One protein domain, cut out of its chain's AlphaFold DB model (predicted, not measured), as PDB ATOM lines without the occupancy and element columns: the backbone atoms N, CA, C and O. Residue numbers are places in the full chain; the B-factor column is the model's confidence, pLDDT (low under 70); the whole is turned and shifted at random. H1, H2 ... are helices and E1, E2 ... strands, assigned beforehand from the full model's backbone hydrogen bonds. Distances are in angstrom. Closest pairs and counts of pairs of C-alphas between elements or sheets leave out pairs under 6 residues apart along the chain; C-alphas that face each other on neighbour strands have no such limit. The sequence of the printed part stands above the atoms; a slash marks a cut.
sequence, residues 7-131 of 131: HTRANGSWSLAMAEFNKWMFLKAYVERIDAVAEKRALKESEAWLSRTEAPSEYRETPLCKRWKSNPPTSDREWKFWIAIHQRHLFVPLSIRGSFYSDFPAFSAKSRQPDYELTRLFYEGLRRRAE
ATOM      1  N   HIS A   7       8.184  61.308  12.552       69.56
ATOM      2  CA  HIS A   7       8.626  62.500  11.841       69.56
ATOM      3  C   HIS A   7       9.355  62.084  10.558       69.56
ATOM      4  O   HIS A   7      10.400  61.434  10.621       69.56
ATOM      5  N   THR A   8       8.842  62.469   9.392       67.69
ATOM      6  CA  THR A   8       9.423  62.144   8.076       67.69
ATOM      7  C   THR A   8      10.318  63.269   7.542       67.69
ATOM      8  O   THR A   8       9.969  64.450   7.587       67.69
ATOM      9  N   ARG A   9      11.498  62.917   7.011       66.00
ATOM     10  CA  ARG A   9      12.407  63.797   6.243       66.00
ATOM     11  C   ARG A   9      12.940  63.059   5.009       66.00
ATOM     12  O   ARG A   9      12.776  61.850   4.897       66.00
ATOM     13  N   ALA A  10      13.631  63.773   4.114       68.00
ATOM     14  CA  ALA A  10      14.207  63.220   2.878       68.00
ATOM     15  C   ALA A  10      15.137  62.001   3.081       68.00
ATOM     16  O   ALA A  10      15.360  61.241   2.147       68.00
ATOM     17  N   ASN A  11      15.636  61.784   4.305       69.31
ATOM     18  CA  ASN A  11      16.607  60.741   4.639       69.31
ATOM     19  C   ASN A  11      15.986  59.596   5.477       69.31
ATOM     20  O   ASN A  11      16.728  58.779   6.019       69.31
ATOM     21  N   GLY A  12      14.653  59.557   5.644       72.56
ATOM     22  CA  GLY A  12      13.927  58.516   6.390       72.56
ATOM     23  C   GLY A  12      12.940  59.040   7.447       72.56
ATOM     24  O   GLY A  12      12.746  60.249   7.607       72.56
ATOM     25  N   SER A  13      12.315  58.106   8.173       76.88
ATOM     26  CA  SER A  13      11.350  58.368   9.255       76.88
ATOM     27  C   SER A  13      11.991  58.142  10.618       76.88
ATOM     28  O   SER A  13      12.576  57.087  10.856       76.88
ATOM     29  N   TRP A  14      11.872  59.107  11.524       73.69
ATOM     30  CA  TRP A  14      12.323  58.994  12.915       73.69
ATOM     31  C   TRP A  14      11.121  58.999  13.852       73.69
ATOM     32  O   TRP A  14      10.096  59.583  13.517       73.69
ATOM     33  N   SER A  15      11.231  58.414  15.046       81.00
ATOM     34  CA  SER A  15      10.238  58.692  16.090       81.00
ATOM     35  C   SER A  15      10.281  60.178  16.464       81.00
ATOM     36  O   SER A  15      11.337  60.815  16.391       81.00
ATOM     37  N   LEU A  16       9.143  60.750  16.866       79.19
ATOM     38  CA  LEU A  16       9.064  62.147  17.301       79.19
ATOM     39  C   LEU A  16      10.058  62.432  18.438       79.19
ATOM     40  O   LEU A  16      10.782  63.422  18.374       79.19
ATOM     41  N   ALA A  17      10.178  61.511  19.398       77.19
ATOM     42  CA  ALA A  17      11.148  61.594  20.489       77.19
ATOM     43  C   ALA A  17      12.602  61.674  19.981       77.19
ATOM     44  O   ALA A  17      13.387  62.500  20.449       77.19
ATOM     45  N   MET A  18      12.960  60.873  18.973       81.44
ATOM     46  CA  MET A  18      14.290  60.918  18.359       81.44
ATOM     47  C   MET A  18      14.514  62.221  17.575       81.44
ATOM     48  O   MET A  18      15.606  62.789  17.592       81.44
ATOM     49  N   ALA A  19      13.478  62.740  16.912       80.56
ATOM     50  CA  ALA A  19      13.543  64.027  16.229       80.56
ATOM     51  C   ALA A  19      13.728  65.199  17.209       80.56
ATOM     52  O   ALA A  19      14.511  66.107  16.924       80.56
ATOM     53  N   GLU A  20      13.052  65.188  18.356       81.69
ATOM     54  CA  GLU A  20      13.213  66.186  19.420       81.69
ATOM     55  C   GLU A  20      14.599  66.125  20.059       81.69
ATOM     56  O   GLU A  20      15.264  67.158  20.170       81.69
ATOM     57  N   PHE A  21      15.084  64.923  20.379       83.69
ATOM     58  CA  PHE A  21      16.436  64.726  20.895       83.69
ATOM     59  C   PHE A  21      17.497  65.270  19.928       83.69
ATOM     60  O   PHE A  21      18.369  66.042  20.325       83.69
ATOM     61  N   ASN A  22      17.385  64.955  18.636       81.81
ATOM     62  CA  ASN A  22      18.333  65.434  17.631       81.81
ATOM     63  C   ASN A  22      18.262  66.954  17.416       81.81
ATOM     64  O   ASN A  22      19.300  67.587  17.218       81.81
ATOM     65  N   LYS A  23      17.071  67.567  17.501       80.38
ATOM     66  CA  LYS A  23      16.937  69.036  17.505       80.38
ATOM     67  C   LYS A  23      17.669  69.648  18.696       80.38
ATOM     68  O   LYS A  23      18.394  70.623  18.521       80.38
ATOM     69  N   TRP A  24      17.498  69.073  19.886       77.75
ATOM     70  CA  TRP A  24      18.153  69.553  21.098       77.75
ATOM     71  C   TRP A  24      19.676  69.402  21.027       77.75
ATOM     72  O   TRP A  24      20.394  70.360  21.305       77.75
ATOM     73  N   MET A  25      20.174  68.251  20.565       81.44
ATOM     74  CA  MET A  25      21.607  68.011  20.360       81.44
ATOM     75  C   MET A  25      22.218  69.005  19.370       81.44
ATOM     76  O   MET A  25      23.277  69.571  19.636       81.44
ATOM     77  N   PHE A  26      21.534  69.267  18.252       78.56
ATOM     78  CA  PHE A  26      21.983  70.262  17.281       78.56
ATOM     79  C   PHE A  26      21.999  71.674  17.875       78.56
ATOM     80  O   PHE A  26      22.980  72.397  17.709       78.56
ATOM     81  N   LEU A  27      20.938  72.065  18.589       74.88
ATOM     82  CA  LEU A  27      20.862  73.369  19.245       74.88
ATOM     83  C   LEU A  27      21.996  73.542  20.260       74.88
ATOM     84  O   LEU A  27      22.646  74.583  20.272       74.88
ATOM     85  N   LYS A  28      22.265  72.512  21.068       72.19
ATOM     86  CA  LYS A  28      23.363  72.509  22.036       72.19
ATOM     87  C   LYS A  28      24.715  72.710  21.347       72.19
ATOM     88  O   LYS A  28      25.427  73.644  21.697       72.19
ATOM     89  N   ALA A  29      25.022  71.914  20.323       73.56
ATOM     90  CA  ALA A  29      26.271  72.037  19.568       73.56
ATOM     91  C   ALA A  29      26.412  73.409  18.878       73.56
ATOM     92  O   ALA A  29      27.507  73.966  18.781       73.56
ATOM     93  N   TYR A  30      25.302  73.979  18.403       73.50
ATOM     94  CA  TYR A  30      25.282  75.315  17.812       73.50
ATOM     95  C   TYR A  30      25.603  76.408  18.842       73.50
ATOM     96  O   TYR A  30      26.431  77.275  18.564       73.50
ATOM     97  N   VAL A  31      25.001  76.346  20.035       75.19
ATOM     98  CA  VAL A  31      25.290  77.278  21.139       75.19
ATOM     99  C   VAL A  31      26.744  77.151  21.590       75.19
ATOM    100  O   VAL A  31      27.438  78.159  21.670       75.19
ATOM    101  N   GLU A  32      27.248  75.929  21.774       79.50
ATOM    102  CA  GLU A  32      28.653  75.684  22.137       79.50
ATOM    103  C   GLU A  32      29.624  76.281  21.108       79.50
ATOM    104  O   GLU A  32      30.640  76.879  21.466       79.50
ATOM    105  N   ARG A  33      29.294  76.185  19.814       78.75
ATOM    106  CA  ARG A  33      30.089  76.808  18.751       78.75
ATOM    107  C   ARG A  33      30.047  78.335  18.811       78.75
ATOM    108  O   ARG A  33      31.069  78.966  18.541       78.75
ATOM    109  N   ILE A  34      28.895  78.929  19.115       79.50
ATOM    110  CA  ILE A  34      28.778  80.384  19.289       79.50
ATOM    111  C   ILE A  34      29.650  80.839  20.457       79.50
ATOM    112  O   ILE A  34      30.443  81.761  20.268       79.50
ATOM    113  N   ASP A  35      29.553  80.167  21.604       80.50
ATOM    114  CA  ASP A  35      30.341  80.484  22.797       80.50
ATOM    115  C   ASP A  35      31.846  80.405  22.498       80.50
ATOM    116  O   ASP A  35      32.587  81.338  22.799       80.50
ATOM    117  N   ALA A  36      32.297  79.356  21.803       83.88
ATOM    118  CA  ALA A  36      33.702  79.206  21.421       83.88
ATOM    119  C   ALA A  36      34.190  80.326  20.479       83.88
ATOM    120  O   ALA A  36      35.314  80.823  20.598       83.88
ATOM    121  N   VAL A  37      33.354  80.751  19.525       84.31
ATOM    122  CA  VAL A  37      33.683  81.873  18.628       84.31
ATOM    123  C   VAL A  37      33.721  83.196  19.395       84.31
ATOM    124  O   VAL A  37      34.605  84.016  19.139       84.31
ATOM    125  N   ALA A  38      32.783  83.405  20.316       81.88
ATOM    126  CA  ALA A  38      32.711  84.580  21.173       81.88
ATOM    127  C   ALA A  38      33.958  84.722  22.044       81.88
ATOM    128  O   ALA A  38      34.580  85.782  22.079       81.88
ATOM    129  N   GLU A  39      34.350  83.629  22.688       86.88
ATOM    130  CA  GLU A  39      35.528  83.543  23.538       86.88
ATOM    131  C   GLU A  39      36.806  83.829  22.750       86.88
ATOM    132  O   GLU A  39      37.587  84.698  23.131       86.88
ATOM    133  N   LYS A  40      36.978  83.199  21.582       87.00
ATOM    134  CA  LYS A  40      38.139  83.448  20.719       87.00
ATOM    135  C   LYS A  40      38.236  84.909  20.264       87.00
ATOM    136  O   LYS A  40      39.337  85.449  20.166       87.00
ATOM    137  N   ARG A  41      37.104  85.552  19.958       82.00
ATOM    138  CA  ARG A  41      37.070  86.983  19.607       82.00
ATOM    139  C   ARG A  41      37.435  87.856  20.799       82.00
ATOM    140  O   ARG A  41      38.295  88.717  20.650       82.00
ATOM    141  N   ALA A  42      36.845  87.589  21.963       84.50
ATOM    142  CA  ALA A  42      37.120  88.330  23.187       84.50
ATOM    143  C   ALA A  42      38.597  88.228  23.607       84.50
ATOM    144  O   ALA A  42      39.180  89.235  23.991       84.50
ATOM    145  N   LEU A  43      39.223  87.055  23.463       88.06
ATOM    146  CA  LEU A  43      40.660  86.870  23.711       88.06
ATOM    147  C   LEU A  43      41.530  87.671  22.733       88.06
ATOM    148  O   LEU A  43      42.462  88.355  23.134       88.06
ATOM    149  N   LYS A  44      41.201  87.662  21.439       83.00
ATOM    150  CA  LYS A  44      41.951  88.462  20.459       83.00
ATOM    151  C   LYS A  44      41.810  89.969  20.711       83.00
ATOM    152  O   LYS A  44      42.753  90.733  20.511       83.00
ATOM    153  N   GLU A  45      40.621  90.407  21.115       81.25
ATOM    154  CA  GLU A  45      40.369  91.794  21.506       81.25
ATOM    155  C   GLU A  45      41.124  92.169  22.783       81.25
ATOM    156  O   GLU A  45      41.682  93.264  22.837       81.25
ATOM    157  N   SER A  46      41.189  91.275  23.773       84.56
ATOM    158  CA  SER A  46      41.896  91.524  25.030       84.56
ATOM    159  C   SER A  46      43.394  91.718  24.803       84.56
ATOM    160  O   SER A  46      43.959  92.700  25.281       84.56
ATOM    161  N   GLU A  47      44.025  90.861  23.999       82.19
ATOM    162  CA  GLU A  47      45.431  90.989  23.596       82.19
ATOM    163  C   GLU A  47      45.702  92.323  22.886       82.19
ATOM    164  O   GLU A  47      46.648  93.049  23.217       82.19
ATOM    165  N   ALA A  48      44.851  92.682  21.922       77.81
ATOM    166  CA  ALA A  48      44.985  93.927  21.172       77.81
ATOM    167  C   ALA A  48      44.762  95.167  22.049       77.81
ATOM    168  O   ALA A  48      45.412  96.189  21.848       77.81
ATOM    169  N   TRP A  49      43.843  95.098  23.010       82.31
ATOM    170  CA  TRP A  49      43.522  96.222  23.879       82.31
ATOM    171  C   TRP A  49      44.584  96.432  24.958       82.31
ATOM    172  O   TRP A  49      45.036  97.561  25.138       82.31
ATOM    173  N   LEU A  50      45.031  95.358  25.620       80.06
ATOM    174  CA  LEU A  50      46.051  95.413  26.675       80.06
ATOM    175  C   LEU A  50      47.424  95.850  26.145       80.06
ATOM    176  O   LEU A  50      48.212  96.410  26.895       80.06
ATOM    177  N   SER A  51      47.710  95.614  24.861       78.81
ATOM    178  CA  SER A  51      48.963  96.046  24.223       78.81
ATOM    179  C   SER A  51      48.956  97.497  23.732       78.81
ATOM    180  O   SER A  51      50.023  98.051  23.487       78.81
ATOM    181  N   ARG A  52      47.779  98.109  23.547       76.38
ATOM    182  CA  ARG A  52      47.633  99.434  22.915       76.38
ATOM    183  C   ARG A  52      47.122 100.521  23.847       76.38
ATOM    184  O   ARG A  52      47.281 101.694  23.529       76.38
ATOM    185  N   THR A  53      46.443 100.145  24.925       71.19
ATOM    186  CA  THR A  53      45.723 101.104  25.763       71.19
ATOM    187  C   THR A  53      46.490 101.336  27.052       71.19
ATOM    188  O   THR A  53      46.686 100.412  27.836       71.19
ATOM    189  N   GLU A  54      46.915 102.577  27.266       71.69
ATOM    190  CA  GLU A  54      47.527 103.006  28.521       71.69
ATOM    191  C   GLU A  54      46.464 103.438  29.532       71.69
ATOM    192  O   GLU A  54      45.368 103.882  29.172       71.69
ATOM    193  N   ALA A  55      46.800 103.313  30.818       67.44
ATOM    194  CA  ALA A  55      45.920 103.753  31.887       67.44
ATOM    195  C   ALA A  55      45.734 105.279  31.827       67.44
ATOM    196  O   ALA A  55      46.722 106.008  31.729       67.44
ATOM    197  N   PRO A  56      44.492 105.787  31.918       73.00
ATOM    198  CA  PRO A  56      44.276 107.221  32.019       73.00
ATOM    199  C   PRO A  56      44.943 107.764  33.290       73.00
ATOM    200  O   PRO A  56      44.872 107.137  34.347       73.00
ATOM    201  N   SER A  57      45.558 108.947  33.188       69.69
ATOM    202  CA  SER A  57      46.315 109.582  34.280       69.69
ATOM    203  C   SER A  57      45.483 109.820  35.545       69.69
ATOM    204  O   SER A  57      46.018 109.817  36.648       69.69
ATOM    205  N   GLU A  58      44.168 109.990  35.393       69.44
ATOM    206  CA  GLU A  58      43.216 110.135  36.492       69.44
ATOM    207  C   GLU A  58      42.032 109.178  36.309       69.44
ATOM    208  O   GLU A  58      40.940 109.560  35.881       69.44
ATOM    209  N   TYR A  59      42.233 107.901  36.639       70.88
ATOM    210  CA  TYR A  59      41.121 106.959  36.732       70.88
ATOM    211  C   TYR A  59      40.355 107.142  38.050       70.88
ATOM    212  O   TYR A  59      40.931 107.114  39.139       70.88
ATOM    213  N   ARG A  60      39.025 107.261  37.961       71.69
ATOM    214  CA  ARG A  60      38.127 107.160  39.118       71.69
ATOM    215  C   ARG A  60      37.355 105.857  39.059       71.69
ATOM    216  O   ARG A  60      36.623 105.605  38.107       71.69
ATOM    217  N   GLU A  61      37.477 105.080  40.126       74.56
ATOM    218  CA  GLU A  61      36.809 103.792  40.246       74.56
ATOM    219  C   GLU A  61      35.287 103.925  40.196       74.56
ATOM    220  O   GLU A  61      34.669 104.602  41.028       74.56
ATOM    221  N   THR A  62      34.671 103.250  39.225       73.94
ATOM    222  CA  THR A  62      33.214 103.251  39.090       73.94
ATOM    223  C   THR A  62      32.558 102.256  40.059       73.94
ATOM    224  O   THR A  62      33.184 101.283  40.497       73.94
ATOM    225  N   PRO A  63      31.260 102.428  40.378       73.12
ATOM    226  CA  PRO A  63      30.508 101.437  41.148       73.12
ATOM    227  C   PRO A  63      30.496 100.036  40.516       73.12
ATOM    228  O   PRO A  63      30.442  99.047  41.243       73.12
ATOM    229  N   LEU A  64      30.557  99.938  39.182       69.44
ATOM    230  CA  LEU A  64      30.611  98.658  38.471       69.44
ATOM    231  C   LEU A  64      31.971  97.980  38.658       69.44
ATOM    232  O   LEU A  64      32.010  96.793  38.973       69.44
ATOM    233  N   CYS A  65      33.068  98.739  38.573       76.62
ATOM    234  CA  CYS A  65      34.408  98.246  38.887       76.62
ATOM    235  C   CYS A  65      34.495  97.716  40.328       76.62
ATOM    236  O   CYS A  65      35.001  96.616  40.555       76.62
ATOM    237  N   LYS A  66      33.919  98.433  41.304       80.06
ATOM    238  CA  LYS A  66      33.846  97.959  42.699       80.06
ATOM    239  C   LYS A  66      33.100  96.634  42.820       80.06
ATOM    240  O   LYS A  66      33.598  95.710  43.455       80.06
ATOM    241  N   ARG A  67      31.930  96.518  42.180       76.81
ATOM    242  CA  ARG A  67      31.138  95.275  42.184       76.81
ATOM    243  C   ARG A  67      31.899  94.108  41.564       76.81
ATOM    244  O   ARG A  67      31.872  93.024  42.131       76.81
ATOM    245  N   TRP A  68      32.596  94.339  40.453       81.62
ATOM    246  CA  TRP A  68      33.437  93.326  39.819       81.62
ATOM    247  C   TRP A  68      34.554  92.846  40.744       81.62
ATOM    248  O   TRP A  68      34.739  91.648  40.908       81.62
ATOM    249  N   LYS A  69      35.279  93.766  41.393       83.00
ATOM    250  CA  LYS A  69      36.346  93.405  42.340       83.00
ATOM    251  C   LYS A  69      35.822  92.619  43.542       83.00
ATOM    252  O   LYS A  69      36.508  91.721  44.015       83.00
ATOM    253  N   SER A  70      34.627  92.947  44.033       83.75
ATOM    254  CA  SER A  70      34.001  92.233  45.152       83.75
ATOM    255  C   SER A  70      33.458  90.859  44.771       83.75
ATOM    256  O   SER A  70      33.430  89.975  45.619       83.75
ATOM    257  N   ASN A  71      32.998  90.683  43.531       83.38
ATOM    258  CA  ASN A  71      32.410  89.435  43.060       83.38
ATOM    259  C   ASN A  71      32.818  89.149  41.604       83.38
ATOM    260  O   ASN A  71      31.999  89.321  40.691       83.38
ATOM    261  N   PRO A  72      34.087  88.771  41.364       84.81
ATOM    262  CA  PRO A  72      34.541  88.405  40.032       84.81
ATOM    263  C   PRO A  72      33.923  87.060  39.616       84.81
ATOM    264  O   PRO A  72      33.616  86.234  40.476       84.81
ATOM    265  N   PRO A  73      33.760  86.798  38.309       85.88
ATOM    266  CA  PRO A  73      33.296  85.500  37.831       85.88
ATOM    267  C   PRO A  73      34.255  84.380  38.250       85.88
ATOM    268  O   PRO A  73      35.464  84.449  38.017       85.88
ATOM    269  N   THR A  74      33.697  83.329  38.845       87.31
ATOM    270  CA  THR A  74      34.444  82.180  39.383       87.31
ATOM    271  C   THR A  74      34.202  80.902  38.587       87.31
ATOM    272  O   THR A  74      35.030  79.995  38.605       87.31
ATOM    273  N   SER A  75      33.088  80.830  37.858       88.31
ATOM    274  CA  SER A  75      32.689  79.657  37.080       88.31
ATOM    275  C   SER A  75      32.751  79.892  35.570       88.31
ATOM    276  O   SER A  75      32.588  81.010  35.083       88.31
ATOM    277  N   ASP A  76      32.912  78.810  34.801       85.69
ATOM    278  CA  ASP A  76      32.890  78.850  33.329       85.69
ATOM    279  C   ASP A  76      31.582  79.445  32.781       85.69
ATOM    280  O   ASP A  76      31.575  80.215  31.822       85.69
ATOM    281  N   ARG A  77      30.461  79.148  33.450       82.31
ATOM    282  CA  ARG A  77      29.143  79.685  33.103       82.31
ATOM    283  C   ARG A  77      29.084  81.204  33.261       82.31
ATOM    284  O   ARG A  77      28.529  81.878  32.398       82.31
ATOM    285  N   GLU A  78      29.636  81.738  34.348       83.06
ATOM    286  CA  GLU A  78      29.698  83.186  34.571       83.06
ATOM    287  C   GLU A  78      30.620  83.859  33.555       83.06
ATOM    288  O   GLU A  78      30.267  84.903  33.011       83.06
ATOM    289  N   TRP A  79      31.760  83.246  33.232       86.69
ATOM    290  CA  TRP A  79      32.661  83.749  32.195       86.69
ATOM    291  C   TRP A  79      32.002  83.800  30.819       86.69
ATOM    292  O   TRP A  79      32.033  84.850  30.179       86.69
ATOM    293  N   LYS A  80      31.342  82.721  30.384       82.56
ATOM    294  CA  LYS A  80      30.568  82.698  29.129       82.56
ATOM    295  C   LYS A  80      29.506  83.786  29.098       82.56
ATOM    296  O   LYS A  80      29.345  84.473  28.092       82.56
ATOM    297  N   PHE A  81      28.825  83.995  30.220       76.75
ATOM    298  CA  PHE A  81      27.837  85.055  30.353       76.75
ATOM    299  C   PHE A  81      28.459  86.458  30.197       76.75
ATOM    300  O   PHE A  81      27.944  87.275  29.433       76.75
ATOM    301  N   TRP A  82      29.607  86.729  30.824       78.69
ATOM    302  CA  TRP A  82      30.326  88.000  30.672       78.69
ATOM    303  C   TRP A  82      30.900  88.220  29.271       78.69
ATOM    304  O   TRP A  82      30.776  89.315  28.722       78.69
ATOM    305  N   ILE A  83      31.470  87.180  28.657       80.81
ATOM    306  CA  ILE A  83      31.918  87.197  27.258       80.81
ATOM    307  C   ILE A  83      30.744  87.541  26.340       80.81
ATOM    308  O   ILE A  83      30.883  88.376  25.445       80.81
ATOM    309  N   ALA A  84      29.574  86.958  26.592       72.56
ATOM    310  CA  ALA A  84      28.379  87.209  25.803       72.56
ATOM    311  C   ALA A  84      27.888  88.657  25.882       72.56
ATOM    312  O   ALA A  84      27.495  89.251  24.869       72.56
ATOM    313  N   ILE A  85      27.940  89.233  27.079       71.69
ATOM    314  CA  ILE A  85      27.625  90.639  27.332       71.69
ATOM    315  C   ILE A  85      28.621  91.554  26.616       71.69
ATOM    316  O   ILE A  85      28.203  92.463  25.897       71.69
ATOM    317  N   HIS A  86      29.922  91.286  26.760       74.25
ATOM    318  CA  HIS A  86      31.002  92.027  26.099       74.25
ATOM    319  C   HIS A  86      30.845  92.036  24.580       74.25
ATOM    320  O   HIS A  86      30.830  93.084  23.939       74.25
ATOM    321  N   GLN A  87      30.591  90.865  24.007       72.56
ATOM    322  CA  GLN A  87      30.355  90.686  22.578       72.56
ATOM    323  C   GLN A  87      28.940  91.138  22.140       72.56
ATOM    324  O   GLN A  87      28.529  90.863  21.007       72.56
ATOM    325  N   ARG A  88      28.182  91.831  23.018       65.50
ATOM    326  CA  ARG A  88      26.841  92.426  22.808       65.50
ATOM    327  C   ARG A  88      25.791  91.473  22.225       65.50
ATOM    328  O   ARG A  88      24.854  91.914  21.554       65.50
ATOM    329  N   HIS A  89      25.920  90.177  22.475       51.91
ATOM    330  CA  HIS A  89      25.778  89.163  21.436       51.91
ATOM    331  C   HIS A  89      24.790  89.368  20.279       51.91
ATOM    332  O   HIS A  89      23.574  89.469  20.443       51.91
ATOM    333  N   LEU A  90      25.411  89.255  19.104       49.06
ATOM    334  CA  LEU A  90      25.001  88.823  17.766       49.06
ATOM    335  C   LEU A  90      23.655  88.102  17.552       49.06
ATOM    336  O   LEU A  90      23.215  88.146  16.415       49.06
ATOM    337  N   PHE A  91      22.976  87.495  18.537       47.28
ATOM    338  CA  PHE A  91      21.667  86.837  18.314       47.28
ATOM    339  C   PHE A  91      20.726  86.770  19.542       47.28
ATOM    340  O   PHE A  91      19.723  86.064  19.484       47.28
ATOM    341  N   VAL A  92      20.987  87.481  20.652       45.25
ATOM    342  CA  VAL A  92      20.107  87.420  21.848       45.25
ATOM    343  C   VAL A  92      19.176  88.641  21.912       45.25
ATOM    344  O   VAL A  92      19.683  89.760  22.032       45.25
ATOM    345  N   PRO A  93      17.838  88.477  21.869       50.28
ATOM    346  CA  PRO A  93      16.890  89.588  21.964       50.28
ATOM    347  C   PRO A  93      17.067  90.417  23.244       50.28
ATOM    348  O   PRO A  93      17.311  89.876  24.323       50.28
ATOM    349  N   LEU A  94      16.897  91.738  23.130       51.38
ATOM    350  CA  LEU A  94      16.966  92.704  24.241       51.38
ATOM    351  C   LEU A  94      16.077  92.324  25.439       51.38
ATOM    352  O   LEU A  94      16.446  92.593  26.577       51.38
ATOM    353  N   SER A  95      14.951  91.649  25.199       52.47
ATOM    354  CA  SER A  95      14.005  91.203  26.231       52.47
ATOM    355  C   SER A  95      14.587  90.196  27.229       52.47
ATOM    356  O   SER A  95      14.122  90.134  28.362       52.47
ATOM    357  N   ILE A  96      15.612  89.434  26.839       50.66
ATOM    358  CA  ILE A  96      16.272  88.435  27.698       50.66
ATOM    359  C   ILE A  96      17.459  89.056  28.448       50.66
ATOM    360  O   ILE A  96      17.911  88.525  29.459       50.66
ATOM    361  N   ARG A  97      17.961  90.209  27.982       51.50
ATOM    362  CA  ARG A  97      19.184  90.815  28.516       51.50
ATOM    363  C   ARG A  97      19.011  91.425  29.900       51.50
ATOM    364  O   ARG A  97      20.021  91.589  30.556       51.50
ATOM    365  N   GLY A  98      17.798  91.718  30.374       48.41
ATOM    366  CA  GLY A  98      17.588  92.392  31.663       48.41
ATOM    367  C   GLY A  98      18.156  93.824  31.706       48.41
ATOM    368  O   GLY A  98      19.016  94.203  30.913       48.41
ATOM    369  N   SER A  99      17.672  94.658  32.635       51.06
ATOM    370  CA  SER A  99      18.044  96.087  32.697       51.06
ATOM    371  C   SER A  99      19.491  96.349  33.123       51.06
ATOM    372  O   SER A  99      20.002  97.438  32.909       51.06
ATOM    373  N   PHE A 100      20.164  95.359  33.710       41.47
ATOM    374  CA  PHE A 100      21.521  95.510  34.238       41.47
ATOM    375  C   PHE A 100      22.606  95.523  33.140       41.47
ATOM    376  O   PHE A 100      23.752  95.871  33.410       41.47
ATOM    377  N   TYR A 101      22.261  95.140  31.901       45.88
ATOM    378  CA  TYR A 101      23.222  94.770  30.850       45.88
ATOM    379  C   TYR A 101      23.095  95.577  29.545       45.88
ATOM    380  O   TYR A 101      23.803  95.296  28.578       45.88
ATOM    381  N   SER A 102      22.250  96.616  29.511       48.50
ATOM    382  CA  SER A 102      22.328  97.683  28.492       48.50
ATOM    383  C   SER A 102      23.641  98.462  28.559       48.50
ATOM    384  O   SER A 102      24.017  99.143  27.604       48.50
ATOM    385  N   ASP A 103      24.335  98.336  29.685       44.28
ATOM    386  CA  ASP A 103      25.396  99.244  30.067       44.28
ATOM    387  C   ASP A 103      26.779  98.723  29.695       44.28
ATOM    388  O   ASP A 103      27.724  99.457  29.925       44.28
ATOM    389  N   PHE A 104      26.936  97.526  29.103       42.53
ATOM    390  CA  PHE A 104      28.260  96.991  28.744       42.53
ATOM    391  C   PHE A 104      28.644  97.192  27.247       42.53
ATOM    392  O   PHE A 104      27.805  96.964  26.362       42.53
ATOM    393  N   PRO A 105      29.892  97.599  26.906       51.72
ATOM    394  CA  PRO A 105      31.017  97.898  27.808       51.72
ATOM    395  C   PRO A 105      30.635  99.002  28.776       51.72
ATOM    396  O   PRO A 105      29.995  99.934  28.318       51.72
ATOM    397  N   ALA A 106      30.933  98.829  30.076       51.62
ATOM    398  CA  ALA A 106      30.407  99.632  31.188       51.62
ATOM    399  C   ALA A 106      30.503 101.124  30.890       51.62
ATOM    400  O   ALA A 106      31.498 101.774  31.199       51.62
ATOM    401  N   PHE A 107      29.498 101.668  30.225       47.03
ATOM    402  CA  PHE A 107      29.501 103.050  29.831       47.03
ATOM    403  C   PHE A 107      29.140 103.807  31.090       47.03
ATOM    404  O   PHE A 107      28.079 103.594  31.676       47.03
ATOM    405  N   SER A 108      30.027 104.693  31.527       45.34
ATOM    406  CA  SER A 108      29.657 105.653  32.558       45.34
ATOM    407  C   SER A 108      28.372 106.350  32.102       45.34
ATOM    408  O   SER A 108      28.340 106.960  31.027       45.34
ATOM    409  N   ALA A 109      27.319 106.263  32.926       46.12
ATOM    410  CA  ALA A 109      26.002 106.840  32.651       46.12
ATOM    411  C   ALA A 109      26.067 108.341  32.305       46.12
ATOM    412  O   ALA A 109      25.148 108.880  31.695       46.12
ATOM    413  N   LYS A 110      27.168 109.015  32.672       49.03
ATOM    414  CA  LYS A 110      27.424 110.427  32.382       49.03
ATOM    415  C   LYS A 110      28.262 110.683  31.126       49.03
ATOM    416  O   LYS A 110      28.105 111.746  30.543       49.03
ATOM    417  N   SER A 111      29.154 109.775  30.719       54.44
ATOM    418  CA  SER A 111      30.153 110.075  29.675       54.44
ATOM    419  C   SER A 111      30.062 109.223  28.412       54.44
ATOM    420  O   SER A 111      30.770 109.530  27.457       54.44
ATOM    421  N   ARG A 112      29.225 108.170  28.364       52.28
ATOM    422  CA  ARG A 112      29.226 107.194  27.248       52.28
ATOM    423  C   ARG A 112      30.638 106.676  26.910       52.28
ATOM    424  O   ARG A 112      30.868 106.202  25.802       52.28
ATOM    425  N   GLN A 113      31.579 106.744  27.857       52.31
ATOM    426  CA  GLN A 113      32.910 106.165  27.714       52.31
ATOM    427  C   GLN A 113      32.976 104.836  28.467       52.31
ATOM    428  O   GLN A 113      32.434 104.760  29.577       52.31
ATOM    429  N   PRO A 114      33.575 103.798  27.861       57.34
ATOM    430  CA  PRO A 114      33.731 102.499  28.497       57.34
ATOM    431  C   PRO A 114      34.642 102.634  29.722       57.34
ATOM    432  O   PRO A 114      35.676 103.297  29.665       57.34
ATOM    433  N   ASP A 115      34.246 102.023  30.837       73.06
ATOM    434  CA  ASP A 115      35.046 101.958  32.055       73.06
ATOM    435  C   ASP A 115      36.349 101.211  31.764       73.06
ATOM    436  O   ASP A 115      36.363  99.988  31.585       73.06
ATOM    437  N   TYR A 116      37.434 101.979  31.680       76.44
ATOM    438  CA  TYR A 116      38.760 101.481  31.351       76.44
ATOM    439  C   TYR A 116      39.194 100.360  32.299       76.44
ATOM    440  O   TYR A 116      39.604  99.297  31.844       76.44
ATOM    441  N   GLU A 117      39.068 100.565  33.609       81.44
ATOM    442  CA  GLU A 117      39.583  99.620  34.602       81.44
ATOM    443  C   GLU A 117      38.755  98.344  34.638       81.44
ATOM    444  O   GLU A 117      39.308  97.253  34.734       81.44
ATOM    445  N   LEU A 118      37.432  98.450  34.507       81.12
ATOM    446  CA  LEU A 118      36.597  97.259  34.414       81.12
ATOM    447  C   LEU A 118      36.911  96.461  33.143       81.12
ATOM    448  O   LEU A 118      37.005  95.237  33.197       81.12
ATOM    449  N   THR A 119      37.117  97.150  32.018       79.25
ATOM    450  CA  THR A 119      37.524  96.523  30.751       79.25
ATOM    451  C   THR A 119      38.883  95.838  30.900       79.25
ATOM    452  O   THR A 119      39.036  94.684  30.502       79.25
ATOM    453  N   ARG A 120      39.845  96.498  31.557       85.06
ATOM    454  CA  ARG A 120      41.164  95.940  31.877       85.06
ATOM    455  C   ARG A 120      41.050  94.685  32.736       85.06
ATOM    456  O   ARG A 120      41.602  93.655  32.370       85.06
ATOM    457  N   LEU A 121      40.311  94.745  33.845       86.69
ATOM    458  CA  LEU A 121      40.126  93.618  34.767       86.69
ATOM    459  C   LEU A 121      39.447  92.425  34.088       86.69
ATOM    460  O   LEU A 121      39.841  91.281  34.315       86.69
ATOM    461  N   PHE A 122      38.453  92.688  33.241       87.69
ATOM    462  CA  PHE A 122      37.803  91.662  32.433       87.69
ATOM    463  C   PHE A 122      38.795  90.991  31.473       87.69
ATOM    464  O   PHE A 122      38.888  89.765  31.444       87.69
ATOM    465  N   TYR A 123      39.573  91.778  30.730       88.00
ATOM    466  CA  TYR A 123      40.560  91.285  29.770       88.00
ATOM    467  C   TYR A 123      41.740  90.552  30.412       88.00
ATOM    468  O   TYR A 123      42.165  89.517  29.899       88.00
ATOM    469  N   GLU A 124      42.235  91.024  31.553       89.25
ATOM    470  CA  GLU A 124      43.253  90.317  32.333       89.25
ATOM    471  C   GLU A 124      42.725  88.991  32.877       89.25
ATOM    472  O   GLU A 124      43.423  87.979  32.810       89.25
ATOM    473  N   GLY A 125      41.492  88.975  33.387       89.44
ATOM    474  CA  GLY A 125      40.858  87.745  33.855       89.44
ATOM    475  C   GLY A 125      40.612  86.745  32.721       89.44
ATOM    476  O   GLY A 125      40.875  85.557  32.899       89.44
ATOM    477  N   LEU A 126      40.208  87.221  31.538       88.75
ATOM    478  CA  LEU A 126      40.089  86.390  30.338       88.75
ATOM    479  C   LEU A 126      41.417  85.743  29.952       88.75
ATOM    480  O   LEU A 126      41.443  84.546  29.682       88.75
ATOM    481  N   ARG A 127      42.513  86.515  29.947       88.44
ATOM    482  CA  ARG A 127      43.838  85.991  29.595       88.44
ATOM    483  C   ARG A 127      44.299  84.921  30.583       88.44
ATOM    484  O   ARG A 127      44.681  83.843  30.156       88.44
ATOM    485  N   ARG A 128      44.168  85.177  31.890       89.12
ATOM    486  CA  ARG A 128      44.536  84.212  32.947       89.12
ATOM    487  C   ARG A 128      43.755  82.901  32.883       89.12
ATOM    488  O   ARG A 128      44.247  81.895  33.365       89.12
ATOM    489  N   ARG A 129      42.530  82.914  32.351       88.19
ATOM    490  CA  ARG A 129      41.716  81.702  32.166       88.19
ATOM    491  C   ARG A 129      42.132  80.894  30.929       88.19
ATOM    492  O   ARG A 129      41.788  79.721  30.848       88.19
ATOM    493  N   ALA A 130      42.796  81.528  29.963       84.00
ATOM    494  CA  ALA A 130      43.257  80.889  28.731       84.00
ATOM    495  C   ALA A 130      44.691  80.332  28.825       84.00
ATOM    496  O   ALA A 130      45.087  79.570  27.943       84.00
ATOM    497  N   GLU A 131      45.444  80.732  29.856       81.44
ATOM    498  CA  GLU A 131      46.755  80.188  30.256       81.44
ATOM    499  C   GLU A 131      46.586  78.881  31.053       81.44
ATOM    500  O   GLU A 131      47.366  77.937  30.789       81.44
TER     501      GLU A 131
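What this domain is: This is residues 7 to 131 of the 131 residues of an uncharacterized protein of Phaeocystidibacter marisrubri (UniProt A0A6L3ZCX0). One long helix, H1, makes the length of this model, with a tiny two-stranded hairpin, E1 and E2, at its beginning and a small helical head at its far half. In that head H3 and H4 pack steeply tilted on H1, H2 packs on the beginning of H4, and a long loop of residues 87 to 115 joins H3 to H4. The printed part has 125 residues, with two named strands and four named helices in the order E1, E2, H1, H2, H3, H4; the sheet E1 - E2 is antiparallel and the class is mostly helix. The whole is loose, with a radius of gyration of the C-alphas of 19.1 A, and spans 67 by 33 by 24 A.

Where its parts are: Find C-alpha 7 at (8.626, 62.500, 11.841), where E1, residues 7 to 9, begins and runs 6.9 A. E2, residues 12 to 15, follows over 10.4 A. H1, residues 16 to 52, runs 53.9 A from C-alpha 16 at (9.064, 62.147, 17.301) to C-alpha 52 at (47.633, 99.434, 22.915). Then come H2, residues 63 to 70, 10.6 A long, and H3, residues 76 to 86, 15.1 A long. H4, residues 116 to 130, runs 21.2 A and ends at C-alpha 130, (43.257, 80.889, 28.731).

How they stand to each other: Look first at the hairpin of E1 and E2, antiparallel at 159 degrees, where N 7 and O 14 are 2.8 A apart and N 14 and O 7 are 2.9 A apart, both within hydrogen-bond range. Both strands are apart from H2, H3 and H4. Further along, residues 23 to 33 of H1 stand free. With residues 35 to 42 alone H1 touches H3, at a steep tilt of 65 degrees, the same way; the closest C-alphas, of Glu 39 and Ile 83, are 6.3 A apart. With residues 42 to 50 alone H1 touches H4, at a steep tilt of 61 degrees, opposite ways; here the closest C-alphas, of Ser 46 and Tyr 123, are 4.9 A apart. H4 touches H2 with residues 117 to 118 alone, at a shallow tilt of 32 degrees, the same way; the closest C-alphas, of Cys 65 and Leu 118, are 5.1 A apart. H3 and H4 are near each other, with 12 pairs of C-alphas within 10 A. In H1, H2, H3 and H4 every O i to N i+4 pair is within hydrogen-bond range.

The domain as a whole: The two C-alphas farthest apart, of Ser 13 and Ser 57, are 66.9 A apart. The printed part has no cut, and its long link is H3 to H4, 29 residues. Look there for low confidence: residues 88 to 114 are under 70, as are 7 to 11, 55, 57 to 58 and 64.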